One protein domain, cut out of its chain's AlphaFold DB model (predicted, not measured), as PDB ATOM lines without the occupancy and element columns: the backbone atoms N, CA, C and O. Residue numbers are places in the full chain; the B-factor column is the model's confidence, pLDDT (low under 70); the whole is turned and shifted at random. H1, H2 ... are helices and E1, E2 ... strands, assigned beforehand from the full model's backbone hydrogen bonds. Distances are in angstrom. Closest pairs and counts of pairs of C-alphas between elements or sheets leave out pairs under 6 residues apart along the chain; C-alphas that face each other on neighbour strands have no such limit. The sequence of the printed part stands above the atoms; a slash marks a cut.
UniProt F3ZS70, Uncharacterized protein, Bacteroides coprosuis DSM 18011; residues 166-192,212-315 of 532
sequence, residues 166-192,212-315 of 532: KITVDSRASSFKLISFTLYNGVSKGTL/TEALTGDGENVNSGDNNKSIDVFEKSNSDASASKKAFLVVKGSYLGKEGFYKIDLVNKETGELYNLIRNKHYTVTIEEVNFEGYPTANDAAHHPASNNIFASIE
ATOM      1  N   LYS A 166       2.777  21.709 -36.349       89.62
ATOM      2  CA  LYS A 166       2.757  22.444 -37.620       89.62
ATOM      3  C   LYS A 166       2.072  21.625 -38.694       89.62
ATOM      4  O   LYS A 166       2.343  20.433 -38.826       89.62
ATOM      5  N   ILE A 167       1.248  22.277 -39.500       92.25
ATOM      6  CA  ILE A 167       0.715  21.717 -40.741       92.25
ATOM      7  C   ILE A 167       1.275  22.542 -41.892       92.25
ATOM      8  O   ILE A 167       1.152  23.764 -41.876       92.25
ATOM      9  N   THR A 168       1.864  21.877 -42.881       91.12
ATOM     10  CA  THR A 168       2.313  22.493 -44.133       91.12
ATOM     11  C   THR A 168       1.549  21.887 -45.299       91.12
ATOM     12  O   THR A 168       1.457  20.665 -45.396       91.12
ATOM     13  N   VAL A 169       1.035  22.727 -46.194       92.81
ATOM     14  CA  VAL A 169       0.397  22.307 -47.445       92.81
ATOM     15  C   VAL A 169       1.236  22.806 -48.612       92.81
ATOM     16  O   VAL A 169       1.549  23.993 -48.705       92.81
ATOM     17  N   ASP A 170       1.594  21.897 -49.514       90.62
ATOM     18  CA  ASP A 170       2.316  22.214 -50.741       90.62
ATOM     19  C   ASP A 170       1.640  21.581 -51.959       90.62
ATOM     20  O   ASP A 170       0.953  20.566 -51.839       90.62
ATOM     21  N   SER A 171       1.832  22.181 -53.135       91.69
ATOM     22  CA  SER A 171       1.296  21.672 -54.403       91.69
ATOM     23  C   SER A 171       2.420  21.370 -55.381       91.69
ATOM     24  O   SER A 171       3.245  22.236 -55.672       91.69
ATOM     25  N   ARG A 172       2.409  20.146 -55.912       91.56
ATOM     26  CA  ARG A 172       3.241  19.677 -57.031       91.56
ATOM     27  C   ARG A 172       2.428  19.468 -58.312       91.56
ATOM     28  O   ARG A 172       3.008  19.286 -59.377       91.56
ATOM     29  N   ALA A 173       1.102  19.544 -58.213       87.31
ATOM     30  CA  ALA A 173       0.186  19.433 -59.335       87.31
ATOM     31  C   ALA A 173       0.366  20.595 -60.329       87.31
ATOM     32  O   ALA A 173       0.200  21.764 -59.981       87.31
ATOM     33  N   SER A 174       0.640  20.285 -61.600       89.38
ATOM     34  CA  SER A 174       0.810  21.299 -62.652       89.38
ATOM     35  C   SER A 174      -0.492  22.010 -63.027       89.38
ATOM     36  O   SER A 174      -0.466  23.149 -63.489       89.38
ATOM     37  N   SER A 175      -1.635  21.348 -62.836       86.88
ATOM     38  CA  SER A 175      -2.975  21.881 -63.100       86.88
ATOM     39  C   SER A 175      -3.522  22.745 -61.960       86.88
ATOM     40  O   SER A 175      -4.587  23.344 -62.125       86.88
ATOM     41  N   PHE A 176      -2.822  22.822 -60.818       93.69
ATOM     42  CA  PHE A 176      -3.348  23.412 -59.592       93.69
ATOM     43  C   PHE A 176      -2.362  24.342 -58.880       93.69
ATOM     44  O   PHE A 176      -1.272  23.950 -58.457       93.69
ATOM     45  N   LYS A 177      -2.800  25.579 -58.647       94.62
ATOM     46  CA  LYS A 177      -2.073  26.561 -57.839       94.62
ATOM     47  C   LYS A 177      -2.710  26.693 -56.456       94.62
ATOM     48  O   LYS A 177      -3.823  27.200 -56.340       94.62
ATOM     49  N   LEU A 178      -1.976  26.309 -55.413       94.88
ATOM     50  CA  LEU A 178      -2.357  26.558 -54.017       94.88
ATOM     51  C   LEU A 178      -2.411  28.070 -53.732       94.88
ATOM     52  O   LEU A 178      -1.487  28.795 -54.101       94.88
ATOM     53  N   ILE A 179      -3.474  28.530 -53.064       95.06
ATOM     54  CA  ILE A 179      -3.652  29.932 -52.646       95.06
ATOM     55  C   ILE A 179      -3.552  30.049 -51.120       95.06
ATOM     56  O   ILE A 179      -2.746  30.831 -50.617       95.06
ATOM     57  N   SER A 180      -4.349  29.267 -50.392       95.88
ATOM     58  CA  SER A 180      -4.383  29.237 -48.924       95.88
ATOM     59  C   SER A 180      -5.058  27.958 -48.431       95.88
ATOM     60  O   SER A 180      -5.583  27.172 -49.221       95.88
ATOM     61  N   PHE A 181      -5.046  27.722 -47.125       96.44
ATOM     62  CA  PHE A 181      -5.815  26.645 -46.512       96.44
ATOM     63  C   PHE A 181      -6.245  27.007 -45.089       96.44
ATOM     64  O   PHE A 181      -5.718  27.927 -44.468       96.44
ATOM     65  N   THR A 182      -7.243  26.300 -44.573       96.62
ATOM     66  CA  THR A 182      -7.771  26.483 -43.215       96.62
ATOM     67  C   THR A 182      -7.927  25.129 -42.553       96.62
ATOM     68  O   THR A 182      -8.521  24.243 -43.158       96.62
ATOM     69  N   LEU A 183      -7.434  24.961 -41.327       95.81
ATOM     70  CA  LEU A 183      -7.837  23.844 -40.476       95.81
ATOM     71  C   LEU A 183      -9.193  24.170 -39.860       95.81
ATOM     72  O   LEU A 183      -9.313  25.181 -39.180       95.81
ATOM     73  N   TYR A 184     -10.184  23.325 -40.094       94.31
ATOM     74  CA  TYR A 184     -11.483  23.378 -39.438       94.31
ATOM     75  C   TYR A 184     -11.485  22.495 -38.193       94.31
ATOM     76  O   TYR A 184     -10.789  21.478 -38.164       94.31
ATOM     77  N   ASN A 185     -12.290  22.863 -37.191       91.81
ATOM     78  CA  ASN A 185     -12.438  22.127 -35.926       91.81
ATOM     79  C   ASN A 185     -11.110  21.886 -35.180       91.81
ATOM     80  O   ASN A 185     -10.933  20.859 -34.521       91.81
ATOM     81  N   GLY A 186     -10.162  22.821 -35.285       91.44
ATOM     82  CA  GLY A 186      -9.014  22.870 -34.384       91.44
ATOM     83  C   GLY A 186      -9.440  23.286 -32.975       91.44
ATOM     84  O   GLY A 186     -10.619  23.519 -32.719       91.44
ATOM     85  N   VAL A 187      -8.480  23.411 -32.062       91.31
ATOM     86  CA  VAL A 187      -8.724  23.956 -30.718       91.31
ATOM     87  C   VAL A 187      -7.961  25.259 -30.525       91.31
ATOM     88  O   VAL A 187      -6.846  25.411 -31.030       91.31
ATOM     89  N   SER A 188      -8.558  26.194 -29.785       90.06
ATOM     90  CA  SER A 188      -8.020  27.549 -29.587       90.06
ATOM     91  C   SER A 188      -6.929  27.664 -28.519       90.06
ATOM     92  O   SER A 188      -6.224  28.676 -28.431       90.06
ATOM     93  N   LYS A 189      -6.755  26.618 -27.706       92.31
ATOM     94  CA  LYS A 189      -5.770  26.544 -26.621       92.31
ATOM     95  C   LYS A 189      -5.095  25.182 -26.583       92.31
ATOM     96  O   LYS A 189      -5.668  24.185 -27.005       92.31
ATOM     97  N   GLY A 190      -3.899  25.141 -26.009       92.56
ATOM     98  CA  GLY A 190      -3.201  23.902 -25.687       92.56
ATOM     99  C   GLY A 190      -2.729  23.886 -24.243       92.56
ATOM    100  O   GLY A 190      -2.388  24.928 -23.679       92.56
ATOM    101  N   THR A 191      -2.668  22.690 -23.665       94.19
ATOM    102  CA  THR A 191      -2.027  22.454 -22.367       94.19
ATOM    103  C   THR A 191      -0.511  22.624 -22.487       94.19
ATOM    104  O   THR A 191       0.095  22.326 -23.523       94.19
ATOM    105  N   LEU A 192       0.135  23.095 -21.423       94.38
ATOM    106  CA  LEU A 192       1.579  23.319 -21.386       94.38
ATOM    107  C   LEU A 192       2.369  22.013 -21.566       94.38
ATOM    108  O   LEU A 192       3.298  21.951 -22.371       94.38
ATOM    109  N   THR A 212      -2.946  15.283 -25.374       87.69
ATOM    110  CA  THR A 212      -3.663  15.982 -24.308       87.69
ATOM    111  C   THR A 212      -4.355  17.231 -24.864       87.69
ATOM    112  O   THR A 212      -3.769  18.313 -24.931       87.69
ATOM    113  N   GLU A 213      -5.620  17.079 -25.259       85.94
ATOM    114  CA  GLU A 213      -6.475  18.191 -25.692       85.94
ATOM    115  C   GLU A 213      -6.853  19.079 -24.489       85.94
ATOM    116  O   GLU A 213      -7.079  18.578 -23.387       85.94
ATOM    117  N   ALA A 214      -6.876  20.401 -24.680       83.94
ATOM    118  CA  ALA A 214      -7.245  21.354 -23.631       83.94
ATOM    119  C   ALA A 214      -8.740  21.252 -23.296       83.94
ATOM    120  O   ALA A 214      -9.573  21.188 -24.198       83.94
ATOM    121  N   LEU A 215      -9.092  21.306 -22.009       74.12
ATOM    122  CA  LEU A 215     -10.486  21.194 -21.560       74.12
ATOM    123  C   LEU A 215     -11.292  22.465 -21.848       74.12
ATOM    124  O   LEU A 215     -12.509  22.404 -21.996       74.12
ATOM    125  N   THR A 216     -10.622  23.622 -21.907       75.06
ATOM    126  CA  THR A 216     -11.268  24.929 -22.122       75.06
ATOM    127  C   THR A 216     -11.123  25.458 -23.551       75.06
ATOM    128  O   THR A 216     -11.380  26.640 -23.800       75.06
ATOM    129  N   GLY A 217     -10.647  24.623 -24.479       70.50
ATOM    130  CA  GLY A 217     -10.493  24.977 -25.886       70.50
ATOM    131  C   GLY A 217     -11.786  24.759 -26.667       70.50
ATOM    132  O   GLY A 217     -12.301  23.646 -26.718       70.50
ATOM    133  N   ASP A 218     -12.282  25.806 -27.321       74.12
ATOM    134  CA  ASP A 218     -13.405  25.695 -28.255       74.12
ATOM    135  C   ASP A 218     -12.938  25.260 -29.648       74.12
ATOM    136  O   ASP A 218     -11.773  25.437 -30.020       74.12
ATOM    137  N   GLY A 219     -13.882  24.743 -30.442       76.94
ATOM    138  CA  GLY A 219     -13.670  24.471 -31.862       76.94
ATOM    139  C   GLY A 219     -13.365  25.758 -32.633       76.94
ATOM    140  O   GLY A 219     -14.231  26.622 -32.750       76.94
ATOM    141  N   GLU A 220     -12.156  25.871 -33.180       82.81
ATOM    142  CA  GLU A 220     -11.678  27.039 -33.926       82.81
ATOM    143  C   GLU A 220     -11.241  26.660 -35.349       82.81
ATOM    144  O   GLU A 220     -10.694  25.582 -35.595       82.81
ATOM    145  N   ASN A 221     -11.445  27.584 -36.292       88.00
ATOM    146  CA  ASN A 221     -10.895  27.479 -37.636       88.00
ATOM    147  C   ASN A 221      -9.586  28.276 -37.736       88.00
ATOM    148  O   ASN A 221      -9.588  29.496 -37.592       88.00
ATOM    149  N   VAL A 222      -8.474  27.605 -38.042       84.81
ATOM    150  CA  VAL A 222      -7.141  28.221 -38.136       84.81
ATOM    151  C   VAL A 222      -6.752  28.394 -39.602       84.81
ATOM    152  O   VAL A 222      -6.451  27.424 -40.298       84.81
ATOM    153  N   ASN A 223      -6.768  29.634 -40.090       86.38
ATOM    154  CA  ASN A 223      -6.475  29.976 -41.484       86.38
ATOM    155  C   ASN A 223      -4.979  30.280 -41.688       86.38
ATOM    156  O   ASN A 223      -4.352  30.932 -40.855       86.38
ATOM    157  N   SER A 224      -4.404  29.835 -42.808       85.62
ATOM    158  CA  SER A 224      -3.006  30.114 -43.156       85.62
ATOM    159  C   SER A 224      -2.745  31.579 -43.503       85.62
ATOM    160  O   SER A 224      -1.634  32.069 -43.323       85.62
ATOM    161  N   GLY A 225      -3.750  32.285 -44.005       81.00
ATOM    162  CA  GLY A 225      -3.604  33.493 -44.801       81.00
ATOM    163  C   GLY A 225      -3.221  33.162 -46.245       81.00
ATOM    164  O   GLY A 225      -2.801  32.041 -46.562       81.00
ATOM    165  N   ASP A 226      -3.361  34.146 -47.128       78.81
ATOM    166  CA  ASP A 226      -2.998  34.010 -48.539       78.81
ATOM    167  C   ASP A 226      -1.482  33.877 -48.718       78.81
ATOM    168  O   ASP A 226      -0.696  34.598 -48.105       78.81
ATOM    169  N   ASN A 227      -1.068  32.968 -49.603       74.12
ATOM    170  CA  ASN A 227       0.328  32.649 -49.930       74.12
ATOM    171  C   ASN A 227       1.164  32.061 -48.779       74.12
ATOM    172  O   ASN A 227       2.350  31.784 -48.972       74.12
ATOM    173  N   ASN A 228       0.577  31.826 -47.605       78.31
ATOM    174  CA  ASN A 228       1.233  31.086 -46.539       78.31
ATOM    175  C   ASN A 228       0.998  29.582 -46.725       78.31
ATOM    176  O   ASN A 228      -0.125  29.129 -46.945       78.31
ATOM    177  N   LYS A 229       2.073  28.804 -46.612       85.25
ATOM    178  CA  LYS A 229       2.050  27.349 -46.777       85.25
ATOM    179  C   LYS A 229       1.978  26.587 -45.462       85.25
ATOM    180  O   LYS A 229       1.902  25.366 -45.506       85.25
ATOM    181  N   SER A 230       1.988  27.258 -44.307       90.38
ATOM    182  CA  SER A 230       1.941  26.564 -43.018       90.38
ATOM    183  C   SER A 230       1.143  27.273 -41.928       90.38
ATOM    184  O   SER A 230       1.095  28.500 -41.888       90.38
ATOM    185  N   ILE A 231       0.587  26.490 -41.003       91.94
ATOM    186  CA  ILE A 231      -0.064  26.953 -39.770       91.94
ATOM    187  C   ILE A 231       0.500  26.217 -38.555       91.94
ATOM    188  O   ILE A 231       0.870  25.046 -38.652       91.94
ATOM    189  N   ASP A 232       0.526  26.904 -37.414       90.62
ATOM    190  CA  ASP A 232       0.784  26.307 -36.103       90.62
ATOM    191  C   ASP A 232      -0.565  26.008 -35.429       90.62
ATOM    192  O   ASP A 232      -1.414  26.896 -35.353       90.62
ATOM    193  N   VAL A 233      -0.756  24.801 -34.898       93.00
ATOM    194  CA  VAL A 233      -2.032  24.338 -34.321       93.00
ATOM    195  C   VAL A 233      -1.807  23.599 -33.006       93.00
ATOM    196  O   VAL A 233      -0.705  23.123 -32.736       93.00
ATOM    197  N   PHE A 234      -2.833  23.525 -32.167       94.50
ATOM    198  CA  PHE A 234      -2.795  22.781 -30.908       94.50
ATOM    199  C   PHE A 234      -3.193  21.313 -31.092       94.50
ATOM    200  O   PHE A 234      -3.546  20.887 -32.194       94.50
ATOM    201  N   GLU A 235      -3.077  20.528 -30.021       92.44
ATOM    202  CA  GLU A 235      -3.436  19.112 -30.056       92.44
ATOM    203  C   GLU A 235      -4.933  18.904 -30.262       92.44
ATOM    204  O   GLU A 235      -5.748  19.632 -29.705       92.44
ATOM    205  N   LYS A 236      -5.283  17.886 -31.046       91.62
ATOM    206  CA  LYS A 236      -6.670  17.508 -31.325       91.62
ATOM    207  C   LYS A 236      -6.785  15.997 -31.442       91.62
ATOM    208  O   LYS A 236      -6.127  15.398 -32.299       91.62
ATOM    209  N   SER A 237      -7.661  15.399 -30.637       90.12
ATOM    210  CA  SER A 237      -8.117  14.024 -30.842       90.12
ATOM    211  C   SER A 237      -9.174  13.996 -31.942       90.12
ATOM    212  O   SER A 237     -10.240  14.602 -31.816       90.12
ATOM    213  N   ASN A 238      -8.867  13.295 -33.027       88.81
ATOM    214  CA  ASN A 238      -9.812  12.880 -34.057       88.81
ATOM    215  C   ASN A 238     -10.360  11.470 -33.794       88.81
ATOM    216  O   ASN A 238     -11.437  11.141 -34.296       88.81
ATOM    217  N   SER A 239      -9.641  10.645 -33.023       81.62
ATOM    218  CA  SER A 239     -10.081   9.300 -32.633       81.62
ATOM    219  C   SER A 239     -11.295   9.336 -31.706       81.62
ATOM    220  O   SER A 239     -12.235   8.577 -31.926       81.62
ATOM    221  N   ASP A 240     -11.311  10.262 -30.744       77.62
ATOM    222  CA  ASP A 240     -12.345  10.331 -29.697       77.62
ATOM    223  C   ASP A 240     -13.419  11.392 -29.985       77.62
ATOM    224  O   ASP A 240     -14.425  11.487 -29.285       77.62
ATOM    225  N   ALA A 241     -13.224  12.209 -31.025       77.69
ATOM    226  CA  ALA A 241     -14.178  13.238 -31.419       77.69
ATOM    227  C   ALA A 241     -15.387  12.652 -32.164       77.69
ATOM    228  O   ALA A 241     -15.257  11.773 -33.022       77.69
ATOM    229  N   SER A 242     -16.568  13.223 -31.912       74.19
ATOM    230  CA  SER A 242     -17.751  12.982 -32.739       74.19
ATOM    231  C   SER A 242     -17.512  13.440 -34.183       74.19
ATOM    232  O   SER A 242     -16.668  14.298 -34.448       74.19
ATOM    233  N   ALA A 243     -18.262  12.878 -35.135       72.06
ATOM    234  CA  ALA A 243     -18.084  13.130 -36.568       72.06
ATOM    235  C   ALA A 243     -17.972  14.626 -36.927       72.06
ATOM    236  O   ALA A 243     -17.060  15.017 -37.651       72.06
ATOM    237  N   SER A 244     -18.836  15.472 -36.357       76.62
ATOM    238  CA  SER A 244     -18.876  16.918 -36.622       76.62
ATOM    239  C   SER A 244     -17.745  17.722 -35.970       76.62
ATOM    240  O   SER A 244     -17.573  18.897 -36.295       76.62
ATOM    241  N   LYS A 245     -16.974  17.117 -35.058       84.00
ATOM    242  CA  LYS A 245     -15.875  17.749 -34.306       84.00
ATOM    243  C   LYS A 245     -14.489  17.278 -34.740       84.00
ATOM    244  O   LYS A 245     -13.491  17.704 -34.160       84.00
ATOM    245  N   LYS A 246     -14.412  16.413 -35.750       88.12
ATOM    246  CA  LYS A 246     -13.144  15.967 -36.328       88.12
ATOM    247  C   LYS A 246     -12.536  17.074 -37.181       88.12
ATOM    248  O   LYS A 246     -13.246  17.780 -37.899       88.12
ATOM    249  N   ALA A 247     -11.225  17.237 -37.069       92.44
ATOM    250  CA  ALA A 247     -10.466  18.260 -37.760       92.44
ATOM    251  C   ALA A 247     -10.117  17.840 -39.191       92.44
ATOM    252  O   ALA A 247      -9.661  16.721 -39.434       92.44
ATOM    253  N   PHE A 248     -10.294  18.771 -40.124       93.38
ATOM    254  CA  PHE A 248     -10.012  18.609 -41.552       93.38
ATOM    255  C   PHE A 248      -9.499  19.926 -42.135       93.38
ATOM    256  O   PHE A 248      -9.692  20.992 -41.552       93.38
ATOM    257  N   LEU A 249      -8.844  19.879 -43.291       95.81
ATOM    258  CA  LEU A 249      -8.425  21.087 -43.997       95.81
ATOM    259  C   LEU A 249      -9.463  21.484 -45.047       95.81
ATOM    260  O   LEU A 249     -10.038  20.632 -45.714       95.81
ATOM    261  N   VAL A 250      -9.644  22.781 -45.265       96.62
ATOM    262  CA  VAL A 250     -10.228  23.320 -46.496       96.62
ATOM    263  C   VAL A 250      -9.136  24.071 -47.234       96.62
ATOM    264  O   VAL A 250      -8.614  25.072 -46.744       96.62
ATOM    265  N   VAL A 251      -8.774  23.571 -48.408       96.25
ATOM    266  CA  VAL A 251      -7.746  24.135 -49.279       96.25
ATOM    267  C   VAL A 251      -8.408  25.021 -50.323       96.25
ATOM    268  O   VAL A 251      -9.313  24.580 -51.026       96.25
ATOM    269  N   LYS A 252      -7.931  26.258 -50.454       96.25
ATOM    270  CA  LYS A 252      -8.270  27.164 -51.550       96.25
ATOM    271  C   LYS A 252      -7.178  27.092 -52.615       96.25
ATOM    272  O   LYS A 252      -5.993  27.263 -52.318       96.25
ATOM    273  N   GLY A 253      -7.565  26.915 -53.873       94.56
ATOM    274  CA  GLY A 253      -6.622  27.031 -54.982       94.56
ATOM    275  C   GLY A 253      -7.281  27.225 -56.336       94.56
ATOM    276  O   GLY A 253      -8.503  27.230 -56.448       94.56
ATOM    277  N   SER A 254      -6.453  27.418 -57.358       94.94
ATOM    278  CA  SER A 254      -6.873  27.628 -58.743       94.94
ATOM    279  C   SER A 254      -6.580  26.382 -59.576       94.94
ATOM    280  O   SER A 254      -5.413  26.062 -59.805       94.94
ATOM    281  N   TYR A 255      -7.630  25.688 -60.016       89.50
ATOM    282  CA  TYR A 255      -7.558  24.547 -60.929       89.50
ATOM    283  C   TYR A 255      -7.843  25.018 -62.355       89.50
ATOM    284  O   TYR A 255      -8.902  25.587 -62.614       89.50
ATOM    285  N   LEU A 256      -6.886  24.839 -63.271       86.38
ATOM    286  CA  LEU A 256      -6.989  25.289 -64.672       86.38
ATOM    287  C   LEU A 256      -7.473  26.752 -64.821       86.38
ATOM    288  O   LEU A 256      -8.216  27.093 -65.739       86.38
ATOM    289  N   GLY A 257      -7.052  27.626 -63.901       91.25
ATOM    290  CA  GLY A 257      -7.407  29.049 -63.890       91.25
ATOM    291  C   GLY A 257      -8.698  29.402 -63.142       91.25
ATOM    292  O   GLY A 257      -8.999  30.586 -63.011       91.25
ATOM    293  N   LYS A 258      -9.437  28.426 -62.601       90.19
ATOM    294  CA  LYS A 258     -10.655  28.652 -61.808       90.19
ATOM    295  C   LYS A 258     -10.402  28.429 -60.322       90.19
ATOM    296  O   LYS A 258      -9.925  27.368 -59.926       90.19
ATOM    297  N   GLU A 259     -10.696  29.433 -59.500       95.69
ATOM    298  CA  GLU A 259     -10.607  29.297 -58.042       95.69
ATOM    299  C   GLU A 259     -11.715  28.391 -57.495       95.69
ATOM    300  O   GLU A 259     -12.858  28.461 -57.939       95.69
ATOM    301  N   GLY A 260     -11.369  27.579 -56.501       91.62
ATOM    302  CA  GLY A 260     -12.310  26.737 -55.775       91.62
ATOM    303  C   GLY A 260     -11.743  26.252 -54.444       91.62
ATOM    304  O   GLY A 260     -10.556  26.434 -54.140       91.62
ATOM    305  N   PHE A 261     -12.615  25.635 -53.653       94.06
ATOM    306  CA  PHE A 261     -12.326  25.109 -52.324       94.06
ATOM    307  C   PHE A 261     -12.457  23.581 -52.294       94.06
ATOM    308  O   PHE A 261     -13.366  23.019 -52.901       94.06
ATOM    309  N   TYR A 262     -11.564  22.912 -51.565       91.06
ATOM    310  CA  TYR A 262     -11.475  21.450 -51.481       91.06
ATOM    311  C   TYR A 262     -11.327  21.038 -50.021       91.06
ATOM    312  O   TYR A 262     -10.432  21.532 -49.335       91.06
ATOM    313  N   LYS A 263     -12.175  20.132 -49.537       92.44
ATOM    314  CA  LYS A 263     -12.021  19.556 -48.198       92.44
ATOM    315  C   LYS A 263     -11.001  18.428 -48.243       92.44
ATOM    316  O   LYS A 263     -11.104  17.567 -49.104       92.44
ATOM    317  N   ILE A 264     -10.034  18.417 -47.340       91.94
ATOM    318  CA  ILE A 264      -8.968  17.420 -47.268       91.94
ATOM    319  C   ILE A 264      -8.946  16.827 -45.859       91.94
ATOM    320  O   ILE A 264      -8.705  17.541 -44.884       91.94
ATOM    321  N   ASP A 265      -9.136  15.517 -45.759       90.06
ATOM    322  CA  ASP A 265      -8.977  14.789 -44.503       90.06
ATOM    323  C   ASP A 265      -7.496  14.456 -44.264       90.06
ATOM    324  O   ASP A 265      -6.774  14.045 -45.179       90.06
ATOM    325  N   LEU A 266      -7.039  14.578 -43.017       88.06
ATOM    326  CA  LEU A 266      -5.708  14.131 -42.606       88.06
ATOM    327  C   LEU A 266      -5.768  12.641 -42.249       88.06
ATOM    328  O   LEU A 266      -5.888  12.304 -41.079       88.06
ATOM    329  N   VAL A 267      -5.710  11.753 -43.243       82.50
ATOM    330  CA  VAL A 267      -5.846  10.294 -43.048       82.50
ATOM    331  C   VAL A 267      -4.539   9.524 -43.180       82.50
ATOM    332  O   VAL A 267      -3.687   9.828 -44.021       82.50
ATOM    333  N   ASN A 268      -4.421   8.453 -42.400       75.75
ATOM    334  CA  ASN A 268      -3.516   7.356 -42.683       75.75
ATOM    335  C   ASN A 268      -4.045   6.590 -43.906       75.75
ATOM    336  O   ASN A 268      -5.157   6.068 -43.893       75.75
ATOM    337  N   LYS A 269      -3.249   6.527 -44.978       64.88
ATOM    338  CA  LYS A 269      -3.649   5.885 -46.240       64.88
ATOM    339  C   LYS A 269      -3.810   4.366 -46.135       64.88
ATOM    340  O   LYS A 269      -4.511   3.794 -46.959       64.88
ATOM    341  N   GLU A 270      -3.147   3.725 -45.176       60.84
ATOM    342  CA  GLU A 270      -3.199   2.272 -44.993       60.84
ATOM    343  C   GLU A 270      -4.450   1.852 -44.219       60.84
ATOM    344  O   GLU A 270      -5.095   0.868 -44.576       60.84
ATOM    345  N   THR A 271      -4.818   2.615 -43.186       63.56
ATOM    346  CA  THR A 271      -5.933   2.271 -42.288       63.56
ATOM    347  C   THR A 271      -7.224   3.038 -42.580       63.56
ATOM    348  O   THR A 271      -8.297   2.617 -42.151       63.56
ATOM    349  N   GLY A 272      -7.142   4.168 -43.289       67.62
ATOM    350  CA  GLY A 272      -8.252   5.106 -43.490       67.62
ATOM    351  C   GLY A 272      -8.589   5.942 -42.252       67.62
ATOM    352  O   GLY A 272      -9.542   6.718 -42.271       67.62
ATOM    353  N   GLU A 273      -7.833   5.792 -41.162       75.75
ATOM    354  CA  GLU A 273      -8.080   6.508 -39.912       75.75
ATOM    355  C   GLU A 273      -7.540   7.933 -39.970       75.75
ATOM    356  O   GLU A 273      -6.480   8.199 -40.536       75.75
ATOM    357  N   LEU A 274      -8.263   8.864 -39.352       85.25
ATOM    358  CA  LEU A 274      -7.813  10.244 -39.230       85.25
ATOM    359  C   LEU A 274      -6.662  10.345 -38.233       85.25
ATOM    360  O   LEU A 274      -6.736   9.822 -37.124       85.25
ATOM    361  N   TYR A 275      -5.625  11.087 -38.605       88.06
ATOM    362  CA  TYR A 275      -4.546  11.441 -37.703       88.06
ATOM    363  C   TYR A 275      -5.055  12.339 -36.584       88.06
ATOM    364  O   TYR A 275      -5.741  13.336 -36.816       88.06
ATOM    365  N   ASN A 276      -4.621  12.024 -35.370       91.56
ATOM    366  CA  ASN A 276      -4.613  12.976 -34.276       91.56
ATOM    367  C   ASN A 276      -3.543  14.046 -34.527       91.56
ATOM    368  O   ASN A 276      -2.464  13.743 -35.050       91.56
ATOM    369  N   LEU A 277      -3.826  15.284 -34.123       91.75
ATOM    370  CA  LEU A 277      -2.843  16.364 -34.117       91.75
ATOM    371  C   LEU A 277      -2.117  16.334 -32.775       91.75
ATOM    372  O   LEU A 277      -2.736  16.525 -31.734       91.75
ATOM    373  N   ILE A 278      -0.815  16.061 -32.805       90.75
ATOM    374  CA  ILE A 278       0.029  15.894 -31.621       90.75
ATOM    375  C   ILE A 278       1.079  17.000 -31.614       90.75
ATOM    376  O   ILE A 278       1.667  17.329 -32.649       90.75
ATOM    377  N   ARG A 279       1.332  17.573 -30.439       90.75
ATOM    378  CA  ARG A 279       2.280  18.671 -30.242       90.75
ATOM    379  C   ARG A 279       3.681  18.300 -30.726       90.75
ATOM    380  O   ARG A 279       4.074  17.134 -30.734       90.75
ATOM    381  N   ASN A 280       4.458  19.304 -31.116       86.44
ATOM    382  CA  ASN A 280       5.827  19.150 -31.607       86.44
ATOM    383  C   ASN A 280       5.975  18.179 -32.804       86.44
ATOM    384  O   ASN A 280       7.063  17.663 -33.066       86.44
ATOM    385  N   LYS A 281       4.890  17.918 -33.545       87.62
ATOM    386  CA  LYS A 281       4.906  17.191 -34.819       87.62
ATOM    387  C   LYS A 281       4.721  18.144 -35.992       87.62
ATOM    388  O   LYS A 281       4.170  19.237 -35.853       87.62
ATOM    389  N   HIS A 282       5.184  17.705 -37.156       87.06
ATOM    390  CA  HIS A 282       5.010  18.402 -38.420       87.06
ATOM    391  C   HIS A 282       4.276  17.484 -39.397       87.06
ATOM    392  O   HIS A 282       4.781  16.430 -39.773       87.06
ATOM    393  N   TYR A 283       3.077  17.897 -39.791       88.50
ATOM    394  CA  TYR A 283       2.245  17.229 -40.779       88.50
ATOM    395  C   TYR A 283       2.442  17.921 -42.125       88.50
ATOM    396  O   TYR A 283       2.231  19.128 -42.244       88.50
ATOM    397  N   THR A 284       2.849  17.170 -43.144       88.44
ATOM    398  CA  THR A 284       3.027  17.697 -44.501       88.44
ATOM    399  C   THR A 284       1.982  17.095 -45.426       88.44
ATOM    400  O   THR A 284       1.914  15.881 -45.599       88.44
ATOM    401  N   VAL A 285       1.173  17.959 -46.033       90.12
ATOM    402  CA  VAL A 285       0.180  17.611 -47.046       90.12
ATOM    403  C   VAL A 285       0.733  18.025 -48.402       90.12
ATOM    404  O   VAL A 285       0.983  19.204 -48.644       90.12
ATOM    405  N   THR A 286       0.927  17.058 -49.293       89.62
ATOM    406  CA  THR A 286       1.389  17.311 -50.661       89.62
ATOM    407  C   THR A 286       0.271  17.003 -51.646       89.62
ATOM    408  O   THR A 286      -0.208  15.874 -51.722       89.62
ATOM    409  N   ILE A 287      -0.146  18.024 -52.394       90.12
ATOM    410  CA  ILE A 287      -1.128  17.920 -53.472       90.12
ATOM    411  C   ILE A 287      -0.379  17.525 -54.743       90.12
ATOM    412  O   ILE A 287       0.296  18.354 -55.355       90.12
ATOM    413  N   GLU A 288      -0.466  16.250 -55.109       85.56
ATOM    414  CA  GLU A 288       0.204  15.705 -56.298       85.56
ATOM    415  C   GLU A 288      -0.642  15.891 -57.568       85.56
ATOM    416  O   GLU A 288      -0.106  16.180 -58.633       85.56
ATOM    417  N   GLU A 289      -1.971  15.801 -57.456       78.62
ATOM    418  CA  GLU A 289      -2.900  15.944 -58.580       78.62
ATOM    419  C   GLU A 289      -4.239  16.545 -58.117       78.62
ATOM    420  O   GLU A 289      -4.671  16.333 -56.982       78.62
ATOM    421  N   VAL A 290      -4.895  17.296 -59.007       78.25
ATOM    422  CA  VAL A 290      -6.281  17.770 -58.868       78.25
ATOM    423  C   VAL A 290      -6.969  17.550 -60.210       78.25
ATOM    424  O   VAL A 290      -6.424  17.952 -61.236       78.25
ATOM    425  N   ASN A 291      -8.147  16.920 -60.190       75.44
ATOM    426  CA  ASN A 291      -8.824  16.417 -61.395       75.44
ATOM    427  C   ASN A 291     -10.187  17.074 -61.668       75.44
ATOM    428  O   ASN A 291     -10.809  16.809 -62.695       75.44
ATOM    429  N   PHE A 292     -10.666  17.933 -60.769       70.94
ATOM    430  CA  PHE A 292     -11.982  18.561 -60.863       70.94
ATOM    431  C   PHE A 292     -11.980  19.970 -60.269       70.94
ATOM    432  O   PHE A 292     -11.117  20.317 -59.464       70.94
ATOM    433  N   GLU A 293     -12.955  20.782 -60.684       76.50
ATOM    434  CA  GLU A 293     -13.191  22.114 -60.121       76.50
ATOM    435  C   GLU A 293     -13.668  21.999 -58.668       76.50
ATOM    436  O   GLU A 293     -14.550  21.202 -58.353       76.50
ATOM    437  N   GLY A 294     -13.077  22.797 -57.781       76.94
ATOM    438  CA  GLY A 294     -13.468  22.867 -56.376       76.94
ATOM    439  C   GLY A 294     -14.802  23.579 -56.171       76.94
ATOM    440  O   GLY A 294     -15.343  24.224 -57.069       76.94
ATOM    441  N   TYR A 295     -15.314  23.506 -54.948       80.81
ATOM    442  CA  TYR A 295     -16.557  24.167 -54.565       80.81
ATOM    443  C   TYR A 295     -16.420  25.695 -54.600       80.81
ATOM    444  O   TYR A 295     -15.323  26.213 -54.374       80.81
ATOM    445  N   PRO A 296     -17.517  26.439 -54.834       82.06
ATOM    446  CA  PRO A 296     -17.470  27.897 -54.936       82.06
ATOM    447  C   PRO A 296     -17.196  28.589 -53.595       82.06
ATOM    448  O   PRO A 296     -16.670  29.702 -53.584       82.06
ATOM    449  N   THR A 297     -17.517  27.954 -52.461       89.62
ATOM    450  CA  THR A 297     -17.264  28.509 -51.125       89.62
ATOM    451  C   THR A 297     -16.585  27.501 -50.197       89.62
ATOM    452  O   THR A 297     -16.739  26.286 -50.339       89.62
ATOM    453  N   ALA A 298     -15.851  28.011 -49.202       92.50
ATOM    454  CA  ALA A 298     -15.239  27.184 -48.163       92.50
ATOM    455  C   ALA A 298     -16.288  26.426 -47.334       92.50
ATOM    456  O   ALA A 298     -16.054  25.288 -46.934       92.50
ATOM    457  N   ASN A 299     -17.453  27.045 -47.106       87.44
ATOM    458  CA  ASN A 299     -18.563  26.414 -46.400       87.44
ATOM    459  C   ASN A 299     -19.121  25.229 -47.191       87.44
ATOM    460  O   ASN A 299     -19.317  24.163 -46.618       87.44
ATOM    461  N   ASP A 300     -19.317  25.391 -48.501       75.06
ATOM    462  CA  ASP A 300     -19.794  24.298 -49.346       75.06
ATOM    463  C   ASP A 300     -18.790  23.146 -49.337       75.06
ATOM    464  O   ASP A 300     -19.180  22.013 -49.081       75.06
ATOM    465  N   ALA A 301     -17.493  23.429 -49.505       84.31
ATOM    466  CA  ALA A 301     -16.458  22.399 -49.419       84.31
ATOM    467  C   ALA A 301     -16.488  21.645 -48.080       84.31
ATOM    468  O   ALA A 301     -16.421  20.420 -48.069       84.31
ATOM    469  N   ALA A 302     -16.620  22.357 -46.956       85.81
ATOM    470  CA  ALA A 302     -16.629  21.764 -45.619       85.81
ATOM    471  C   ALA A 302     -17.793  20.779 -45.385       85.81
ATOM    472  O   ALA A 302     -17.619  19.798 -44.657       85.81
ATOM    473  N   HIS A 303     -18.948  21.019 -46.018       78.75
ATOM    474  CA  HIS A 303     -20.151  20.181 -45.909       78.75
ATOM    475  C   HIS A 303     -20.204  19.034 -46.926       78.75
ATOM    476  O   HIS A 303     -21.123  18.218 -46.879       78.75
ATOM    477  N   HIS A 304     -19.236  18.955 -47.839       71.44
ATOM    478  CA  HIS A 304     -19.130  17.861 -48.796       71.44
ATOM    479  C   HIS A 304     -18.075  16.829 -48.363       71.44
ATOM    480  O   HIS A 304     -17.244  17.111 -47.494       71.44
ATOM    481  N   PRO A 305     -18.093  15.623 -48.957       70.62
ATOM    482  CA  PRO A 305     -17.065  14.610 -48.735       70.62
ATOM    483  C   PRO A 305     -15.661  15.140 -49.042       70.62
ATOM    484  O   PRO A 305     -15.454  15.860 -50.024       70.62
ATOM    485  N   ALA A 306     -14.679  14.768 -48.222       80.19
ATOM    486  CA  ALA A 306     -13.301  15.204 -48.413       80.19
ATOM    487  C   ALA A 306     -12.732  14.723 -49.758       80.19
ATOM    488  O   ALA A 306     -12.732  13.537 -50.047       80.19
ATOM    489  N   SER A 307     -12.187  15.623 -50.570       71.75
ATOM    490  CA  SER A 307     -11.697  15.403 -51.934       71.75
ATOM    491  C   SER A 307     -10.585  14.353 -52.060       71.75
ATOM    492  O   SER A 307     -10.510  13.669 -53.074       71.75
ATOM    493  N   ASN A 308      -9.726  14.201 -51.051       68.31
ATOM    494  CA  ASN A 308      -8.659  13.187 -51.022       68.31
ATOM    495  C   ASN A 308      -9.089  11.868 -50.364       68.31
ATOM    496  O   ASN A 308      -8.290  10.938 -50.271       68.31
ATOM    497  N   ASN A 309     -10.317  11.826 -49.859       58.97
ATOM    498  CA  ASN A 309     -10.851  10.724 -49.086       58.97
ATOM    499  C   ASN A 309     -12.338  10.510 -49.401       58.97
ATOM    500  O   ASN A 309     -13.073  10.017 -48.559       58.97
ATOM    501  N   ILE A 310     -12.802  10.876 -50.606       53.72
ATOM    502  CA  ILE A 310     -14.240  10.952 -50.955       53.72
ATOM    503  C   ILE A 310     -14.919   9.629 -50.611       53.72
ATOM    504  O   ILE A 310     -16.016   9.553 -50.077       53.72
ATOM    505  N   PHE A 311     -14.196   8.558 -50.865       50.06
ATOM    506  CA  PHE A 311     -14.675   7.201 -50.830       50.06
ATOM    507  C   PHE A 311     -14.554   6.531 -49.441       50.06
ATOM    508  O   PHE A 311     -15.178   5.492 -49.219       50.06
ATOM    509  N   ALA A 312     -13.864   7.161 -48.481       51.44
ATOM    510  CA  ALA A 312     -13.866   6.801 -47.053       51.44
ATOM    511  C   ALA A 312     -14.299   7.949 -46.131       51.44
ATOM    512  O   ALA A 312     -14.119   7.869 -44.912       51.44
ATOM    513  N   SER A 313     -14.816   9.029 -46.715       52.38
ATOM    514  CA  SER A 313     -15.179  10.240 -45.993       52.38
ATOM    515  C   SER A 313     -16.226   9.880 -44.953       52.38
ATOM    516  O   SER A 313     -17.090   9.035 -45.194       52.38
ATOM    517  N   ILE A 314     -16.146  10.514 -43.786       53.25
ATOM    518  CA  ILE A 314     -17.087  10.272 -42.688       53.25
ATOM    519  C   ILE A 314     -18.530  10.476 -43.159       53.25
ATOM    520  O   ILE A 314     -19.407   9.703 -42.798       53.25
ATOM    521  N   GLU A 315     -18.750  11.464 -44.024       55.91
ATOM    522  CA  GLU A 315     -20.047  11.796 -44.609       55.91
ATOM    523  C   GLU A 315     -20.577  10.702 -45.544       55.91
ATOM    524  O   GLU A 315     -21.786  10.552 -45.677       55.91
TER     525      GLU A 315
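What this domain is: This is residues 166 to 192 and 212 to 315 of the 532 residues of an uncharacterized protein of Bacteroides coprosuis DSM 18011 (UniProt F3ZS70). Two sheets stand partly face to face as a sandwich, a larger one of four strands, E3, E2, E5 and E6, and a smaller one of three, E4, E1 and E7; the short helix H1 covers part of the larger sheet's other face, over E6. Three long stretches with no named element, residues 234 to 247, 265 to 281 and 304 to 315, bulge along one side of this sandwich. The printed part has 131 residues, with seven named strands and one named helix in the order E1 E2 E3 E4 E5 E6 E7 H1; the larger sheet is antiparallel throughout, the smaller mixed. The class is mostly strand, with under half of the residues in named elements. The whole is compact, with a radius of gyration of the C-alphas of 14.2 A and spans of 43 by 29 by 26 A.

Where its parts are: Find C-alpha 166 at (2.757, 22.444, -37.620), where E1 begins; it runs to residue 171, 16.9 A on. E2, residues 176 to 187, is the longest strand, 29.4 A, and bends by 60 degrees at residue 179. Beyond the cut come E3, residues 219 to 223, and E4, residues 230 to 233. E5, residues 248 to 255, covers 20.4 A and bends by 51 degrees at residue 252; E6, residues 258 to 264, covers 18.5 A. E7, residues 282 to 287, covers 16.3 A, and H1, residues 298 to 303, ends at C-alpha 303, at (-20.151, 20.181, -45.909).

How they stand to each other: Start in the larger sheet, strongly twisted, with E3 and E6 as edge strands. E3 and E2 are antiparallel, with N 183 and O 222 2.8 A apart; E2 and E5 likewise, with N 182 and O 250 at 2.8 A. E5 and E6 form a hairpin, with N 251 and O 262 at 2.8 A. Look next at the smaller sheet: E1 is parallel to E7, with N 168 and O 283 at 2.8 A, and antiparallel to E4, with N 167 and O 231 at 2.9 A. The parts of the two sheets that face each other are 9.7 A centre to centre, with their best planes 34 degrees apart. H1 is on the larger sheet at a height over the sheet of 7.5 A, and the closest C-alphas of E6 and H1 are those of Lys 263 and Ala 301, 5.4 A apart. Every O i to N i+4 pair of H1 is within hydrogen-bond range.

The domain as a whole: The C-alphas farthest apart are those of Leu 192 and Leu 256, at 44.2 A. Residues 193 to 211 are not printed, and C-alphas 192 and 212 are 9.5 A apart across this cut. The links E4 to E5 and E6 to E7 are long. Look for pLDDT under 70 at residues 269 to 272 and 308 to 315.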